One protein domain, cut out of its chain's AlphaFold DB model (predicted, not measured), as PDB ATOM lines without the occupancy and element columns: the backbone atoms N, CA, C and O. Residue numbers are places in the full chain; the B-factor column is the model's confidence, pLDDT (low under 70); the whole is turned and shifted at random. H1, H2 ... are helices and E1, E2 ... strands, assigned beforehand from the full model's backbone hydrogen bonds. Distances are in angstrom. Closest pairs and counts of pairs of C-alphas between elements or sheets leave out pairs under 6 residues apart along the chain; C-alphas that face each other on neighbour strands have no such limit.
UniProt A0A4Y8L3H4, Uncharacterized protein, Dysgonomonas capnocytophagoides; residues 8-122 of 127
ATOM      1  N   PHE A   8     161.563 182.870 110.155       93.38
ATOM      2  CA  PHE A   8     162.175 184.192 110.019       93.38
ATOM      3  C   PHE A   8     163.329 184.394 111.002       93.38
ATOM      4  O   PHE A   8     163.378 183.768 112.064       93.38
ATOM      5  N   ILE A   9     164.256 185.266 110.613       94.50
ATOM      6  CA  ILE A   9     165.501 185.573 111.321       94.50
ATOM      7  C   ILE A   9     166.001 186.977 110.942       94.50
ATOM      8  O   ILE A   9     165.464 187.610 110.032       94.50
ATOM      9  N   GLU A  10     167.024 187.484 111.623       93.75
ATOM     10  CA  GLU A  10     167.802 188.643 111.195       93.75
ATOM     11  C   GLU A  10     168.383 188.449 109.783       93.75
ATOM     12  O   GLU A  10     168.957 187.414 109.438       93.75
ATOM     13  N   ASN A  11     168.255 189.477 108.951       93.75
ATOM     14  CA  ASN A  11     168.709 189.450 107.568       93.75
ATOM     15  C   ASN A  11     170.227 189.641 107.474       93.75
ATOM     16  O   ASN A  11     170.730 190.759 107.344       93.75
ATOM     17  N   THR A  12     170.968 188.538 107.506       95.50
ATOM     18  CA  THR A  12     172.418 188.535 107.286       95.50
ATOM     19  C   THR A  12     172.769 187.936 105.918       95.50
ATOM     20  O   THR A  12     172.006 187.123 105.384       95.50
ATOM     21  N   PRO A  13     173.927 188.295 105.326       95.69
ATOM     22  CA  PRO A  13     174.424 187.624 104.124       95.69
ATOM     23  C   PRO A  13     174.511 186.101 104.290       95.69
ATOM     24  O   PRO A  13     174.065 185.375 103.409       95.69
ATOM     25  N   GLU A  14     174.968 185.631 105.456       97.31
ATOM     26  CA  GLU A  14     175.085 184.205 105.781       97.31
ATOM     27  C   GLU A  14     173.736 183.474 105.683       97.31
ATOM     28  O   GLU A  14     173.660 182.392 105.106       97.31
ATOM     29  N   MET A  15     172.651 184.066 106.200       97.38
ATOM     30  CA  MET A  15     171.328 183.431 106.134       97.38
ATOM     31  C   MET A  15     170.782 183.383 104.704       97.38
ATOM     32  O   MET A  15     170.083 182.436 104.352       97.38
ATOM     33  N   ARG A  16     171.112 184.363 103.857       96.31
ATOM     34  CA  ARG A  16     170.715 184.345 102.440       96.31
ATOM     35  C   ARG A  16     171.472 183.273 101.663       96.31
ATOM     36  O   ARG A  16     170.840 182.461 100.994       96.31
ATOM     37  N   GLU A  17     172.793 183.222 101.820       96.81
ATOM     38  CA  GLU A  17     173.649 182.208 101.188       96.81
ATOM     39  C   GLU A  17     173.247 180.788 101.613       96.81
ATOM     40  O   GLU A  17     173.188 179.876 100.789       96.81
ATOM     41  N   TRP A  18     172.896 180.607 102.890       97.25
ATOM     42  CA  TRP A  18     172.355 179.352 103.403       97.25
ATOM     43  C   TRP A  18     171.093 178.903 102.654       97.25
ATOM     44  O   TRP A  18     171.011 177.768 102.176       97.25
ATOM     45  N   LEU A  19     170.106 179.794 102.535       96.56
ATOM     46  CA  LEU A  19     168.837 179.505 101.867       96.56
ATOM     47  C   LEU A  19     169.038 179.191 100.382       96.56
ATOM     48  O   LEU A  19     168.467 178.222  99.875       96.56
ATOM     49  N   GLU A  20     169.883 179.961  99.698       95.81
ATOM     50  CA  GLU A  20     170.263 179.708  98.305       95.81
ATOM     51  C   GLU A  20     170.930 178.333  98.151       95.81
ATOM     52  O   GLU A  20     170.566 177.569  97.254       95.81
ATOM     53  N   GLY A  21     171.823 177.961  99.074       94.69
ATOM     54  CA  GLY A  21     172.469 176.646  99.112       94.69
ATOM     55  C   GLY A  21     171.500 175.475  99.319       94.69
ATOM     56  O   GLY A  21     171.754 174.366  98.845       94.69
ATOM     57  N   LEU A  22     170.362 175.707  99.976       93.56
ATOM     58  CA  LEU A  22     169.290 174.716 100.112       93.56
ATOM     59  C   LEU A  22     168.374 174.638  98.880       93.56
ATOM     60  O   LEU A  22     167.685 173.624  98.706       93.56
ATOM     61  N   GLY A  23     168.379 175.666  98.029       93.31
ATOM     62  CA  GLY A  23     167.543 175.780  96.833       93.31
ATOM     63  C   GLY A  23     166.364 176.750  96.962       93.31
ATOM     64  O   GLY A  23     165.482 176.731  96.103       93.31
ATOM     65  N   TYR A  24     166.320 177.588  98.004       94.81
ATOM     66  CA  TYR A  24     165.356 178.686  98.067       94.81
ATOM     67  C   TYR A  24     165.737 179.787  97.076       94.81
ATOM     68  O   TYR A  24     166.907 180.141  96.940       94.81
ATOM     69  N   LYS A  25     164.737 180.380  96.420       94.12
ATOM     70  CA  LYS A  25     164.937 181.527  95.527       94.12
ATOM     71  C   LYS A  25     164.663 182.844  96.247       94.12
ATOM     72  O   LYS A  25     163.673 182.973  96.965       94.12
ATOM     73  N   ALA A  26     165.502 183.844  96.012       93.81
ATOM     74  CA  ALA A  26     165.213 185.203  96.449       93.81
ATOM     75  C   ALA A  26     164.024 185.768  95.646       93.81
ATOM     76  O   ALA A  26     164.013 185.673  94.418       93.81
ATOM     77  N   TRP A  27     163.036 186.361  96.322       90.69
ATOM     78  CA  TRP A  27     161.896 187.021  95.670       90.69
ATOM     79  C   TRP A  27     162.074 188.545  95.619       90.69
ATOM     80  O   TRP A  27     162.308 189.117  94.557       90.69
ATOM     81  N   ILE A  28     161.991 189.216  96.772       87.88
ATOM     82  CA  ILE A  28     162.293 190.643  96.929       87.88
ATOM     83  C   ILE A  28     163.277 190.768  98.090       87.88
ATOM     84  O   ILE A  28     162.978 190.355  99.210       87.88
ATOM     85  N   VAL A  29     164.445 191.345  97.808       86.31
ATOM     86  CA  VAL A  29     165.487 191.629  98.802       86.31
ATOM     87  C   VAL A  29     165.866 193.100  98.684       86.31
ATOM     88  O   VAL A  29     166.456 193.519  97.690       86.31
ATOM     89  N   ILE A  30     165.483 193.894  99.681       88.44
ATOM     90  CA  ILE A  30     165.709 195.347  99.750       88.44
ATOM     91  C   ILE A  30     166.542 195.763 100.976       88.44
ATOM     92  O   ILE A  30     166.636 196.949 101.280       88.44
ATOM     93  N   ASN A  31     167.182 194.795 101.639       85.62
ATOM     94  CA  ASN A  31     168.042 194.919 102.817       85.62
ATOM     95  C   ASN A  31     167.327 195.476 104.058       85.62
ATOM     96  O   ASN A  31     167.786 196.443 104.665       85.62
ATOM     97  N   ARG A  32     166.198 194.862 104.437       88.69
ATOM     98  CA  ARG A  32     165.537 195.121 105.735       88.69
ATOM     99  C   ARG A  32     166.142 194.298 106.864       88.69
ATOM    100  O   ARG A  32     166.891 193.369 106.601       88.69
ATOM    101  N   ASP A  33     165.757 194.605 108.099       89.50
ATOM    102  CA  ASP A  33     166.295 193.970 109.310       89.50
ATOM    103  C   ASP A  33     166.025 192.461 109.392       89.50
ATOM    104  O   ASP A  33     166.833 191.727 109.954       89.50
ATOM    105  N   TYR A  34     164.916 191.985 108.813       90.81
ATOM    106  CA  TYR A  34     164.473 190.596 108.936       90.81
ATOM    107  C   TYR A  34     164.264 189.924 107.587       90.81
ATOM    108  O   TYR A  34     163.764 190.527 106.640       90.81
ATOM    109  N   LEU A  35     164.613 188.646 107.549       92.56
ATOM    110  CA  LEU A  35     164.471 187.730 106.433       92.56
ATOM    111  C   LEU A  35     163.457 186.653 106.808       92.56
ATOM    112  O   LEU A  35     163.454 186.179 107.942       92.56
ATOM    113  N   TYR A  36     162.629 186.222 105.861       92.69
ATOM    114  CA  TYR A  36     161.741 185.079 106.053       92.69
ATOM    115  C   TYR A  36     161.669 184.176 104.840       92.69
ATOM    116  O   TYR A  36     161.905 184.597 103.708       92.69
ATOM    117  N   THR A  37     161.289 182.931 105.096       93.38
ATOM    118  CA  THR A  37     161.032 181.917 104.081       93.38
ATOM    119  C   THR A  37     159.543 181.679 103.929       93.38
ATOM    120  O   THR A  37     158.792 181.746 104.898       93.38
ATOM    121  N   LYS A  38     159.101 181.365 102.715       89.88
ATOM    122  CA  LYS A  38     157.739 180.914 102.462       89.88
ATOM    123  C   LYS A  38     157.754 179.704 101.536       89.88
ATOM    124  O   LYS A  38     158.511 179.631 100.569       89.88
ATOM    125  N   ILE A  39     156.908 178.744 101.885       85.81
ATOM    126  CA  ILE A  39     156.724 177.485 101.172       85.81
ATOM    127  C   ILE A  39     155.302 177.519 100.611       85.81
ATOM    128  O   ILE A  39     154.344 177.151 101.282       85.81
ATOM    129  N   ASP A  40     155.160 178.072  99.410       71.38
ATOM    130  CA  ASP A  40     153.881 178.243  98.715       71.38
ATOM    131  C   ASP A  40     153.969 177.529  97.368       71.38
ATOM    132  O   ASP A  40     154.587 178.021  96.426       71.38
ATOM    133  N   GLY A  41     153.416 176.317  97.313       70.00
ATOM    134  CA  GLY A  41     153.434 175.490  96.110       70.00
ATOM    135  C   GLY A  41     154.767 174.770  95.876       70.00
ATOM    136  O   GLY A  41     155.314 174.146  96.784       70.00
ATOM    137  N   GLU A  42     155.236 174.774  94.625       70.12
ATOM    138  CA  GLU A  42     156.352 173.923  94.179       70.12
ATOM    139  C   GLU A  42     157.742 174.509  94.463       70.12
ATOM    140  O   GLU A  42     158.699 173.744  94.617       70.12
ATOM    141  N   GLU A  43     157.864 175.839  94.544       84.88
ATOM    142  CA  GLU A  43     159.156 176.515  94.672       84.88
ATOM    143  C   GLU A  43     159.280 177.279  95.999       84.88
ATOM    144  O   GLU A  43     158.517 178.212  96.258       84.88
ATOM    145  N   PRO A  44     160.255 176.919  96.849       92.19
ATOM    146  CA  PRO A  44     160.516 177.621  98.094       92.19
ATOM    147  C   PRO A  44     161.224 178.951  97.812       92.19
ATOM    148  O   PRO A  44     162.133 179.030  96.981       92.19
ATOM    149  N   TRP A  45     160.840 180.003  98.527       93.50
ATOM    150  CA  TRP A  45     161.442 181.322  98.349       93.50
ATOM    151  C   TRP A  45     161.656 182.050  99.668       93.50
ATOM    152  O   TRP A  45     161.102 181.681 100.706       93.50
ATOM    153  N   PHE A  46     162.487 183.085  99.620       94.12
ATOM    154  CA  PHE A  46     162.726 183.982 100.740       94.12
ATOM    155  C   PHE A  46     162.623 185.447 100.325       94.12
ATOM    156  O   PHE A  46     162.767 185.803  99.153       94.12
ATOM    157  N   SER A  47     162.340 186.301 101.299       92.44
ATOM    158  CA  SER A  47     162.168 187.738 101.114       92.44
ATOM    159  C   SER A  47     162.492 188.460 102.416       92.44
ATOM    160  O   SER A  47     162.382 187.885 103.497       92.44
ATOM    161  N   ASP A  48     162.880 189.724 102.320       90.12
ATOM    162  CA  ASP A  48     162.954 190.638 103.468       90.12
ATOM    163  C   ASP A  48     161.871 191.732 103.410       90.12
ATOM    164  O   ASP A  48     161.741 192.569 104.304       90.12
ATOM    165  N   ALA A  49     161.051 191.723 102.357       78.56
ATOM    166  CA  ALA A  49     159.948 192.649 102.177       78.56
ATOM    167  C   ALA A  49     158.683 192.141 102.877       78.56
ATOM    168  O   ALA A  49     158.373 190.963 102.817       78.56
ATOM    169  N   HIS A  50     157.886 193.043 103.451       70.81
ATOM    170  CA  HIS A  50     156.551 192.776 104.021       70.81
ATOM    171  C   HIS A  50     156.471 192.188 105.436       70.81
ATOM    172  O   HIS A  50     155.378 192.210 105.999       70.81
ATOM    173  N   ILE A  51     157.576 191.797 106.082       67.38
ATOM    174  CA  ILE A  51     157.571 191.696 107.551       67.38
ATOM    175  C   ILE A  51     157.585 193.117 108.112       67.38
ATOM    176  O   ILE A  51     158.610 193.795 108.135       67.38
ATOM    177  N   THR A  52     156.404 193.608 108.484       59.41
ATOM    178  CA  THR A  52     156.225 194.938 109.090       59.41
ATOM    179  C   THR A  52     156.056 194.877 110.603       59.41
ATOM    180  O   THR A  52     156.288 195.876 111.272       59.41
ATOM    181  N   SER A  53     155.656 193.724 111.146       63.12
ATOM    182  CA  SER A  53     155.671 193.433 112.580       63.12
ATOM    183  C   SER A  53     155.748 191.923 112.792       63.12
ATOM    184  O   SER A  53     154.920 191.182 112.266       63.12
ATOM    185  N   ILE A  54     156.740 191.491 113.571       63.38
ATOM    186  CA  ILE A  54     156.962 190.093 113.965       63.38
ATOM    187  C   ILE A  54     155.806 189.565 114.830       63.38
ATOM    188  O   ILE A  54     155.492 188.380 114.798       63.38
ATOM    189  N   GLU A  55     155.129 190.453 115.560       61.62
ATOM    190  CA  GLU A  55     154.093 190.105 116.540       61.62
ATOM    191  C   GLU A  55     152.829 189.493 115.913       61.62
ATOM    192  O   GLU A  55     152.064 188.827 116.604       61.62
ATOM    193  N   ASN A  56     152.618 189.674 114.604       57.16
ATOM    194  CA  ASN A  56     151.455 189.147 113.878       57.16
ATOM    195  C   ASN A  56     151.780 187.911 113.025       57.16
ATOM    196  O   ASN A  56     150.958 187.480 112.216       57.16
ATOM    197  N   ILE A  57     152.986 187.358 113.163       67.44
ATOM    198  CA  ILE A  57     153.460 186.234 112.363       67.44
ATOM    199  C   ILE A  57     153.259 184.942 113.162       67.44
ATOM    200  O   ILE A  57     154.146 184.499 113.885       67.44
ATOM    201  N   THR A  58     152.076 184.336 113.050       69.31
ATOM    202  CA  THR A  58     151.748 183.082 113.758       69.31
ATOM    203  C   THR A  58     152.225 181.830 113.030       69.31
ATOM    204  O   THR A  58     152.416 180.791 113.656       69.31
ATOM    205  N   ASP A  59     152.443 181.927 111.717       82.81
ATOM    206  CA  ASP A  59     152.642 180.756 110.851       82.81
ATOM    207  C   ASP A  59     154.123 180.472 110.548       82.81
ATOM    208  O   ASP A  59     154.446 179.635 109.704       82.81
ATOM    209  N   TYR A  60     155.031 181.191 111.211       89.75
ATOM    210  CA  TYR A  60     156.463 181.104 110.965       89.75
ATOM    211  C   TYR A  60     157.197 180.806 112.260       89.75
ATOM    212  O   TYR A  60     156.885 181.341 113.325       89.75
ATOM    213  N   VAL A  61     158.235 179.989 112.153       91.94
ATOM    214  CA  VAL A  61     159.125 179.710 113.270       91.94
ATOM    215  C   VAL A  61     159.997 180.935 113.533       91.94
ATOM    216  O   VAL A  61     160.781 181.348 112.676       91.94
ATOM    217  N   ASN A  62     159.864 181.504 114.732       92.00
ATOM    218  CA  ASN A  62     160.721 182.586 115.201       92.00
ATOM    219  C   ASN A  62     162.114 182.045 115.539       92.00
ATOM    220  O   ASN A  62     162.261 181.273 116.487       92.00
ATOM    221  N   CYS A  63     163.113 182.463 114.766       94.12
ATOM    222  CA  CYS A  63     164.509 182.081 114.963       94.12
ATOM    223  C   CYS A  63     165.411 183.282 115.288       94.12
ATOM    224  O   CYS A  63     166.629 183.169 115.166       94.12
ATOM    225  N   ILE A  64     164.838 184.426 115.685       91.88
ATOM    226  CA  ILE A  64     165.608 185.616 116.078       91.88
ATOM    227  C   ILE A  64     166.597 185.255 117.189       91.88
ATOM    228  O   ILE A  64     166.239 184.587 118.163       91.88
ATOM    229  N   GLY A  65     167.847 185.687 117.032       93.88
ATOM    230  CA  GLY A  65     168.937 185.370 117.951       93.88
ATOM    231  C   GLY A  65     169.363 183.897 117.947       93.88
ATOM    232  O   GLY A  65     170.149 183.497 118.806       93.88
ATOM    233  N   ASN A  66     168.866 183.082 117.008       95.81
ATOM    234  CA  ASN A  66     169.174 181.657 116.916       95.81
ATOM    235  C   ASN A  66     169.389 181.178 115.462       95.81
ATOM    236  O   ASN A  66     168.539 180.481 114.894       95.81
ATOM    237  N   PRO A  67     170.545 181.515 114.852       96.50
ATOM    238  CA  PRO A  67     170.880 181.104 113.487       96.50
ATOM    239  C   PRO A  67     170.885 179.593 113.268       96.50
ATOM    240  O   PRO A  67     170.486 179.127 112.203       96.50
ATOM    241  N   GLU A  68     171.284 178.812 114.270       96.00
ATOM    242  CA  GLU A  68     171.351 177.354 114.146       96.00
ATOM    243  C   GLU A  68     169.956 176.719 114.102       96.00
ATOM    244  O   GLU A  68     169.707 175.842 113.270       96.00
ATOM    245  N   LEU A  69     168.999 177.233 114.889       96.69
ATOM    246  CA  LEU A  69     167.593 176.843 114.757       96.69
ATOM    247  C   LEU A  69     167.046 177.199 113.370       96.69
ATOM    248  O   LEU A  69     166.372 176.374 112.753       96.69
ATOM    249  N   PHE A  70     167.358 178.393 112.853       97.06
ATOM    250  CA  PHE A  70     166.918 178.801 111.517       97.06
ATOM    251  C   PHE A  70     167.438 177.855 110.435       97.06
ATOM    252  O   PHE A  70     166.661 177.377 109.601       97.06
ATOM    253  N   LYS A  71     168.736 177.535 110.471       97.12
ATOM    254  CA  LYS A  71     169.360 176.588 109.542       97.12
ATOM    255  C   LYS A  71     168.690 175.219 109.614       97.12
ATOM    256  O   LYS A  71     168.266 174.682 108.592       97.12
ATOM    257  N   ALA A  72     168.518 174.689 110.823       96.69
ATOM    258  CA  ALA A  72     167.920 173.379 111.034       96.69
ATOM    259  C   ALA A  72     166.468 173.304 110.533       96.69
ATOM    260  O   ALA A  72     166.107 172.358 109.834       96.69
ATOM    261  N   VAL A  73     165.646 174.310 110.841       95.88
ATOM    262  CA  VAL A  73     164.225 174.357 110.455       95.88
ATOM    263  C   VAL A  73     164.058 174.501 108.945       95.88
ATOM    264  O   VAL A  73     163.240 173.802 108.343       95.88
ATOM    265  N   THR A  74     164.848 175.374 108.317       95.75
ATOM    266  CA  THR A  74     164.779 175.617 106.867       95.75
ATOM    267  C   THR A  74     165.326 174.457 106.040       95.75
ATOM    268  O   THR A  74     164.972 174.336 104.875       95.75
ATOM    269  N   ALA A  75     166.112 173.548 106.621       95.38
ATOM    270  CA  ALA A  75     166.561 172.331 105.945       95.38
ATOM    271  C   ALA A  75     165.519 171.192 105.941       95.38
ATOM    272  O   ALA A  75     165.670 170.224 105.187       95.38
ATOM    273  N   ILE A  76     164.450 171.265 106.749       93.06
ATOM    274  CA  ILE A  76     163.467 170.175 106.856       93.06
ATOM    275  C   ILE A  76     162.633 170.066 105.578       93.06
ATOM    276  O   ILE A  76     161.811 170.929 105.260       93.06
ATOM    277  N   ARG A  77     162.797 168.938 104.884       90.25
ATOM    278  CA  ARG A  77     162.164 168.585 103.612       90.25
ATOM    279  C   ARG A  77     162.047 167.075 103.408       90.25
ATOM    280  O   ARG A  77     162.795 166.285 103.983       90.25
ATOM    281  N   GLU A  78     161.091 166.660 102.588       86.25
ATOM    282  CA  GLU A  78     160.799 165.234 102.371       86.25
ATOM    283  C   GLU A  78     161.698 164.571 101.322       86.25
ATOM    284  O   GLU A  78     161.904 163.363 101.371       86.25
ATOM    285  N   ASP A  79     162.243 165.349 100.390       87.31
ATOM    286  CA  ASP A  79     162.912 164.847  99.189       87.31
ATOM    287  C   ASP A  79     164.436 164.695  99.310       87.31
ATOM    288  O   ASP A  79     165.081 164.211  98.383       87.31
ATOM    289  N   SER A  80     165.031 165.097 100.434       88.50
ATOM    290  CA  SER A  80     166.474 164.986 100.679       88.50
ATOM    291  C   SER A  80     166.777 165.081 102.173       88.50
ATOM    292  O   SER A  80     166.033 165.733 102.905       88.50
ATOM    293  N   ASP A  81     167.882 164.467 102.606       90.50
ATOM    294  CA  ASP A  81     168.383 164.549 103.985       90.50
ATOM    295  C   ASP A  81     169.448 165.642 104.171       90.50
ATOM    296  O   ASP A  81     169.991 165.791 105.257       90.50
ATOM    297  N   TYR A  82     169.795 166.388 103.120       91.50
ATOM    298  CA  TYR A  82     170.888 167.364 103.161       91.50
ATOM    299  C   TYR A  82     170.626 168.454 104.204       91.50
ATOM    300  O   TYR A  82     169.566 169.079 104.195       91.50
ATOM    301  N   MET A  83     171.612 168.664 105.073       93.75
ATOM    302  CA  MET A  83     171.605 169.559 106.225       93.75
ATOM    303  C   MET A  83     170.462 169.319 107.220       93.75
ATOM    304  O   MET A  83     170.119 170.203 108.002       93.75
ATOM    305  N   GLN A  84     169.877 168.119 107.221       92.94
ATOM    306  CA  GLN A  84     168.854 167.746 108.192       92.94
ATOM    307  C   GLN A  84     169.464 167.116 109.429       92.94
ATOM    308  O   GLN A  84     170.401 166.317 109.343       92.94
ATOM    309  N   TRP A  85     168.866 167.442 110.567       93.75
ATOM    310  CA  TRP A  85     169.156 166.796 111.830       93.75
ATOM    311  C   TRP A  85     168.327 165.530 112.011       93.75
ATOM    312  O   TRP A  85     167.164 165.432 111.605       93.75
ATOM    313  N   PHE A  86     168.956 164.558 112.650       92.19
ATOM    314  CA  PHE A  86     168.343 163.321 113.085       92.19
ATOM    315  C   PHE A  86     168.723 163.060 114.533       92.19
ATOM    316  O   PHE A  86     169.797 163.470 114.979       92.19
ATOM    317  N   THR A  87     167.852 162.368 115.253       92.06
ATOM    318  CA  THR A  87     168.062 162.058 116.663       92.06
ATOM    319  C   THR A  87     167.344 160.775 117.051       92.06
ATOM    320  O   THR A  87     166.421 160.352 116.361       92.06
ATOM    321  N   ASP A  88     167.779 160.161 118.144       90.00
ATOM    322  CA  ASP A  88     167.045 159.141 118.899       90.00
ATOM    323  C   ASP A  88     166.562 159.669 120.268       90.00
ATOM    324  O   ASP A  88     166.111 158.906 121.125       90.00
ATOM    325  N   GLY A  89     166.670 160.985 120.482       86.75
ATOM    326  CA  GLY A  89     166.399 161.673 121.741       86.75
ATOM    327  C   GLY A  89     167.619 161.822 122.656       86.75
ATOM    328  O   GLY A  89     167.551 162.591 123.613       86.75
ATOM    329  N   MET A  90     168.734 161.138 122.375       86.38
ATOM    330  CA  MET A  90     169.993 161.267 123.123       86.38
ATOM    331  C   MET A  90     171.100 161.851 122.248       86.38
ATOM    332  O   MET A  90     171.696 162.868 122.603       86.38
ATOM    333  N   ASP A  91     171.335 161.240 121.091       88.44
ATOM    334  CA  ASP A  91     172.355 161.657 120.139       88.44
ATOM    335  C   ASP A  91     171.744 162.491 119.007       88.44
ATOM    336  O   ASP A  91     170.585 162.316 118.625       88.44
ATOM    337  N   TRP A  92     172.532 163.415 118.455       90.31
ATOM    338  CA  TRP A  92     172.113 164.335 117.394       90.31
ATOM    339  C   TRP A  92     173.105 164.284 116.240       90.31
ATOM    340  O   TRP A  92     174.311 164.430 116.437       90.31
ATOM    341  N   ILE A  93     172.599 164.073 115.027       90.62
ATOM    342  CA  ILE A  93     173.419 163.872 113.831       90.62
ATOM    343  C   ILE A  93     172.933 164.798 112.720       90.62
ATOM    344  O   ILE A  93     171.780 164.711 112.298       90.62
ATOM    345  N   LEU A  94     173.835 165.630 112.202       91.81
ATOM    346  CA  LEU A  94     173.611 166.445 111.011       91.81
ATOM    347  C   LEU A  94     174.035 165.678 109.749       91.81
ATOM    348  O   LEU A  94     175.135 165.132 109.674       91.81
ATOM    349  N   CYS A  95     173.172 165.638 108.734       89.88
ATOM    350  CA  CYS A  95     173.467 164.978 107.464       89.88
ATOM    351  C   CYS A  95     173.995 165.959 106.406       89.88
ATOM    352  O   CYS A  95     173.229 166.570 105.668       89.88
ATOM    353  N   GLU A  96     175.311 166.060 106.250       87.25
ATOM    354  CA  GLU A  96     175.934 167.008 105.305       87.25
ATOM    355  C   GLU A  96     175.974 166.527 103.841       87.25
ATOM    356  O   GLU A  96     176.255 167.305 102.939       87.25
ATOM    357  N   TYR A  97     175.687 165.251 103.560       77.94
ATOM    358  CA  TYR A  97     175.926 164.647 102.231       77.94
ATOM    359  C   TYR A  97     174.648 164.288 101.458       77.94
ATOM    360  O   TYR A  97     174.704 163.669 100.397       77.94
ATOM    361  N   GLY A  98     173.474 164.647 101.981       67.81
ATOM    362  CA  GLY A  98     172.198 164.511 101.271       67.81
ATOM    363  C   GLY A  98     171.509 163.152 101.352       67.81
ATOM    364  O   GLY A  98     170.323 163.083 101.036       67.81
ATOM    365  N   ASN A  99     172.203 162.118 101.828       69.94
ATOM    366  CA  ASN A  99     171.630 160.815 102.156       69.94
ATOM    367  C   ASN A  99     172.204 160.328 103.482       69.94
ATOM    368  O   ASN A  99     173.407 160.059 103.580       69.94
ATOM    369  N   MET A 100     171.347 160.142 104.483       65.94
ATOM    370  CA  MET A 100     171.795 159.549 105.730       65.94
ATOM    371  C   MET A 100     171.889 158.023 105.569       65.94
ATOM    372  O   MET A 100     170.935 157.286 105.808       65.94
ATOM    373  N   GLN A 101     173.063 157.517 105.176       60.69
ATOM    374  CA  GLN A 101     173.306 156.066 105.176       60.69
ATOM    375  C   GLN A 101     173.360 155.489 106.604       60.69
ATOM    376  O   GLN A 101     172.957 154.349 106.816       60.69
ATOM    377  N   HIS A 102     173.798 156.281 107.591       52.84
ATOM    378  CA  HIS A 102     174.005 155.827 108.975       52.84
ATOM    379  C   HIS A 102     172.701 155.617 109.773       52.84
ATOM    380  O   HIS A 102     172.607 154.663 110.541       52.84
ATOM    381  N   GLY A 103     171.662 156.422 109.532       52.56
ATOM    382  CA  GLY A 103     170.340 156.296 110.160       52.56
ATOM    383  C   GLY A 103     169.546 155.070 109.698       52.56
ATOM    384  O   GLY A 103     168.657 154.616 110.404       52.56
ATOM    385  N   ARG A 104     169.902 154.452 108.559       52.38
ATOM    386  CA  ARG A 104     169.281 153.183 108.130       52.38
ATOM    387  C   ARG A 104     169.647 151.991 109.019       52.38
ATOM    388  O   ARG A 104     168.918 151.005 109.002       52.38
ATOM    389  N   ASN A 105     170.751 152.067 109.765       55.75
ATOM    390  CA  ASN A 105     171.249 150.949 110.570       55.75
ATOM    391  C   ASN A 105     170.846 151.020 112.053       55.75
ATOM    392  O   ASN A 105     171.031 150.033 112.760       55.75
ATOM    393  N   SER A 106     170.280 152.140 112.520       67.50
ATOM    394  CA  SER A 106     169.713 152.252 113.868       67.50
ATOM    395  C   SER A 106     168.204 152.483 113.772       67.50
ATOM    396  O   SER A 106     167.794 153.539 113.295       67.50
ATOM    397  N   PRO A 107     167.357 151.543 114.229       70.31
ATOM    398  CA  PRO A 107     165.903 151.686 114.142       70.31
ATOM    399  C   PRO A 107     165.345 152.810 115.031       70.31
ATOM    400  O   PRO A 107     164.150 153.082 114.974       70.31
ATOM    401  N   PHE A 108     166.189 153.435 115.857       81.62
ATOM    402  CA  PHE A 108     165.803 154.463 116.821       81.62
ATOM    403  C   PHE A 108     166.079 155.893 116.343       81.62
ATOM    404  O   PHE A 108     165.578 156.822 116.959       81.62
ATOM    405  N   ILE A 109     166.844 156.079 115.260       87.25
ATOM    406  CA  ILE A 109     167.171 157.410 114.737       87.25
ATOM    407  C   ILE A 109     166.099 157.845 113.732       87.25
ATOM    408  O   ILE A 109     165.871 157.173 112.723       87.25
ATOM    409  N   HIS A 110     165.483 159.003 113.957       88.44
ATOM    410  CA  HIS A 110     164.505 159.618 113.053       88.44
ATOM    411  C   HIS A 110     164.898 161.048 112.675       88.44
ATOM    412  O   HIS A 110     165.715 161.682 113.336       88.44
ATOM    413  N   LYS A 111     164.310 161.566 111.587       89.50
ATOM    414  CA  LYS A 111     164.415 162.993 111.234       89.50
ATOM    415  C   LYS A 111     163.787 163.826 112.337       89.50
ATOM    416  O   LYS A 111     162.626 163.586 112.666       89.50
ATOM    417  N   THR A 112     164.498 164.833 112.825       92.38
ATOM    418  CA  THR A 112     164.001 165.686 113.907       92.38
ATOM    419  C   THR A 112     162.690 166.372 113.537       92.38
ATOM    420  O   THR A 112     162.518 166.892 112.429       92.38
ATOM    421  N   THR A 113     161.781 166.428 114.497       93.06
ATOM    422  CA  THR A 113     160.585 167.265 114.474       93.06
ATOM    423  C   THR A 113     160.930 168.719 114.808       93.06
ATOM    424  O   THR A 113     161.993 169.021 115.352       93.06
ATOM    425  N   LEU A 114     160.010 169.645 114.518       93.50
ATOM    426  CA  LEU A 114     160.185 171.051 114.892       93.50
ATOM    427  C   LEU A 114     160.379 171.227 116.409       93.50
ATOM    428  O   LEU A 114     161.249 171.985 116.822       93.50
ATOM    429  N   SER A 115     159.595 170.523 117.230       93.94
ATOM    430  CA  SER A 115     159.672 170.634 118.693       93.94
ATOM    431  C   SER A 115     161.012 170.152 119.242       93.94
ATOM    432  O   SER A 115     161.577 170.806 120.113       93.94
ATOM    433  N   GLU A 116     161.546 169.061 118.692       95.12
ATOM    434  CA  GLU A 116     162.875 168.545 119.034       95.12
ATOM    435  C   GLU A 116     163.968 169.566 118.706       95.12
ATOM    436  O   GLU A 116     164.799 169.867 119.559       95.12
ATOM    437  N   LEU A 117     163.943 170.173 117.517       95.44
ATOM    438  CA  LEU A 117     164.906 171.220 117.160       95.44
ATOM    439  C   LEU A 117     164.800 172.445 118.063       95.44
ATOM    440  O   LEU A 117     165.815 172.975 118.509       95.44
ATOM    441  N   GLN A 118     163.576 172.893 118.345       93.94
ATOM    442  CA  GLN A 118     163.352 174.005 119.260       93.94
ATOM    443  C   GLN A 118     163.892 173.687 120.651       93.94
ATOM    444  O   GLN A 118     164.437 174.574 121.291       93.94
ATOM    445  N   GLU A 119     163.762 172.449 121.126       93.75
ATOM    446  CA  GLU A 119     164.319 172.028 122.405       93.75
ATOM    447  C   GLU A 119     165.845 171.948 122.395       93.75
ATOM    448  O   GLU A 119     166.476 172.491 123.297       93.75
ATOM    449  N   HIS A 120     166.431 171.352 121.360       93.00
ATOM    450  CA  HIS A 120     167.878 171.209 121.215       93.00
ATOM    451  C   HIS A 120     168.600 172.553 121.107       93.00
ATOM    452  O   HIS A 120     169.640 172.758 121.729       93.00
ATOM    453  N   PHE A 121     168.027 173.485 120.345       93.75
ATOM    454  CA  PHE A 121     168.595 174.812 120.127       93.75
ATOM    455  C   PHE A 121     168.051 175.869 121.091       93.75
ATOM    456  O   PHE A 121     168.289 177.056 120.868       93.75
ATOM    457  N   LYS A 122     167.330 175.503 122.162       89.75
ATOM    458  CA  LYS A 122     166.925 176.477 123.190       89.75
ATOM    459  C   LYS A 122     168.168 177.219 123.697       89.75
ATOM    460  O   LYS A 122     169.137 176.572 124.098       89.75
TER     461      LYS A 122
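Overview. This is residues 8 to 122 of the 127 residues of an uncharacterized protein of Dysgonomonas capnocytophagoides (UniProt A0A4Y8L3H4). Picture two lobes with helix H2 in the middle between them: in one, a small sheet of three strands, E1, E2 and E3, has H1 and H2 side by side over one face; in the other are the hairpin E4 and E5 and the helix H3. Two long loops with no named element, residues 48 to 66 and 96 to 113, reach to the opposite ends of the long axis. The printed part has 115 residues, with three named helices and five named strands in the order E1 H1 E2 E3 H2 E4 E5 H3; both sheets, E1 - E2 - E3 and E4 - E5, are antiparallel. The class is mixed, helices and strands, with under half of the residues, 48, in named elements. The whole is compact, with a radius of gyration of the C-alphas of 14.8 A, and elongated in outline, 46 by 26 by 24 A.

Arrangement. Start at E1, residues 8 to 10, an edge strand antiparallel to E2, residues 34 to 40; look for N 9 and O 35, 2.9 A apart and within hydrogen-bond range. E2 forms a hairpin with E3, residues 43 to 47, where N 38 and O 45 are 2.9 A apart, within hydrogen-bond range. Over E2 and E3, at a height over the sheet of 10.0 A, you find H1, residues 13 to 22, which runs along the strands. On the same face, H2, residues 67 to 74, lies over E1; its closest C-alpha pair with E1 is Ile 9 and Phe 70, 6.9 A apart. H1 and H2 touch at a shallow tilt of 26 degrees and run the same way, closest at the C-alphas of Trp 18 and Lys 71, 7.4 A. Further on, E4, residues 84 to 87, and E5, residues 92 to 95, form a hairpin, with N 86 and O 93 within hydrogen-bond range at 2.8 A. H3, residues 114 to 120, touches H2 at a shallow tilt of 24 degrees, opposite ways; the C-alphas of Leu 69 and Leu 117 are closest, 6.7 A. E4 and H3 are near each other, while H1 and H3 are apart. In H1, H2 and H3 every O i to N i+4 pair is within hydrogen-bond range.

Along the chain. Find C-alpha 8 at (162.175, 184.192, 110.019), where E1 begins its 7.3 A. H1 starts at C-alpha 13, (174.424, 187.624, 104.124), and runs 14.5 A. E2 spans 19.2 A and E3 13.3 A; H2 covers 10.5 A, E4 10.2 A, and E5 and H3 10.0 A each. H3 ends at C-alpha 120, (167.878, 171.209, 121.215).

Size, cuts and confidence. The C-alphas of Thr 52 and Asn 105 are the two farthest apart, 46.5 A. The printed part has no cut. The links H1 to E2, E3 to H2 and E5 to H3 are long. Look for pLDDT under 70 at residues 51 to 58 and among residues 98 to 106; the mean of the printed part is 86.5.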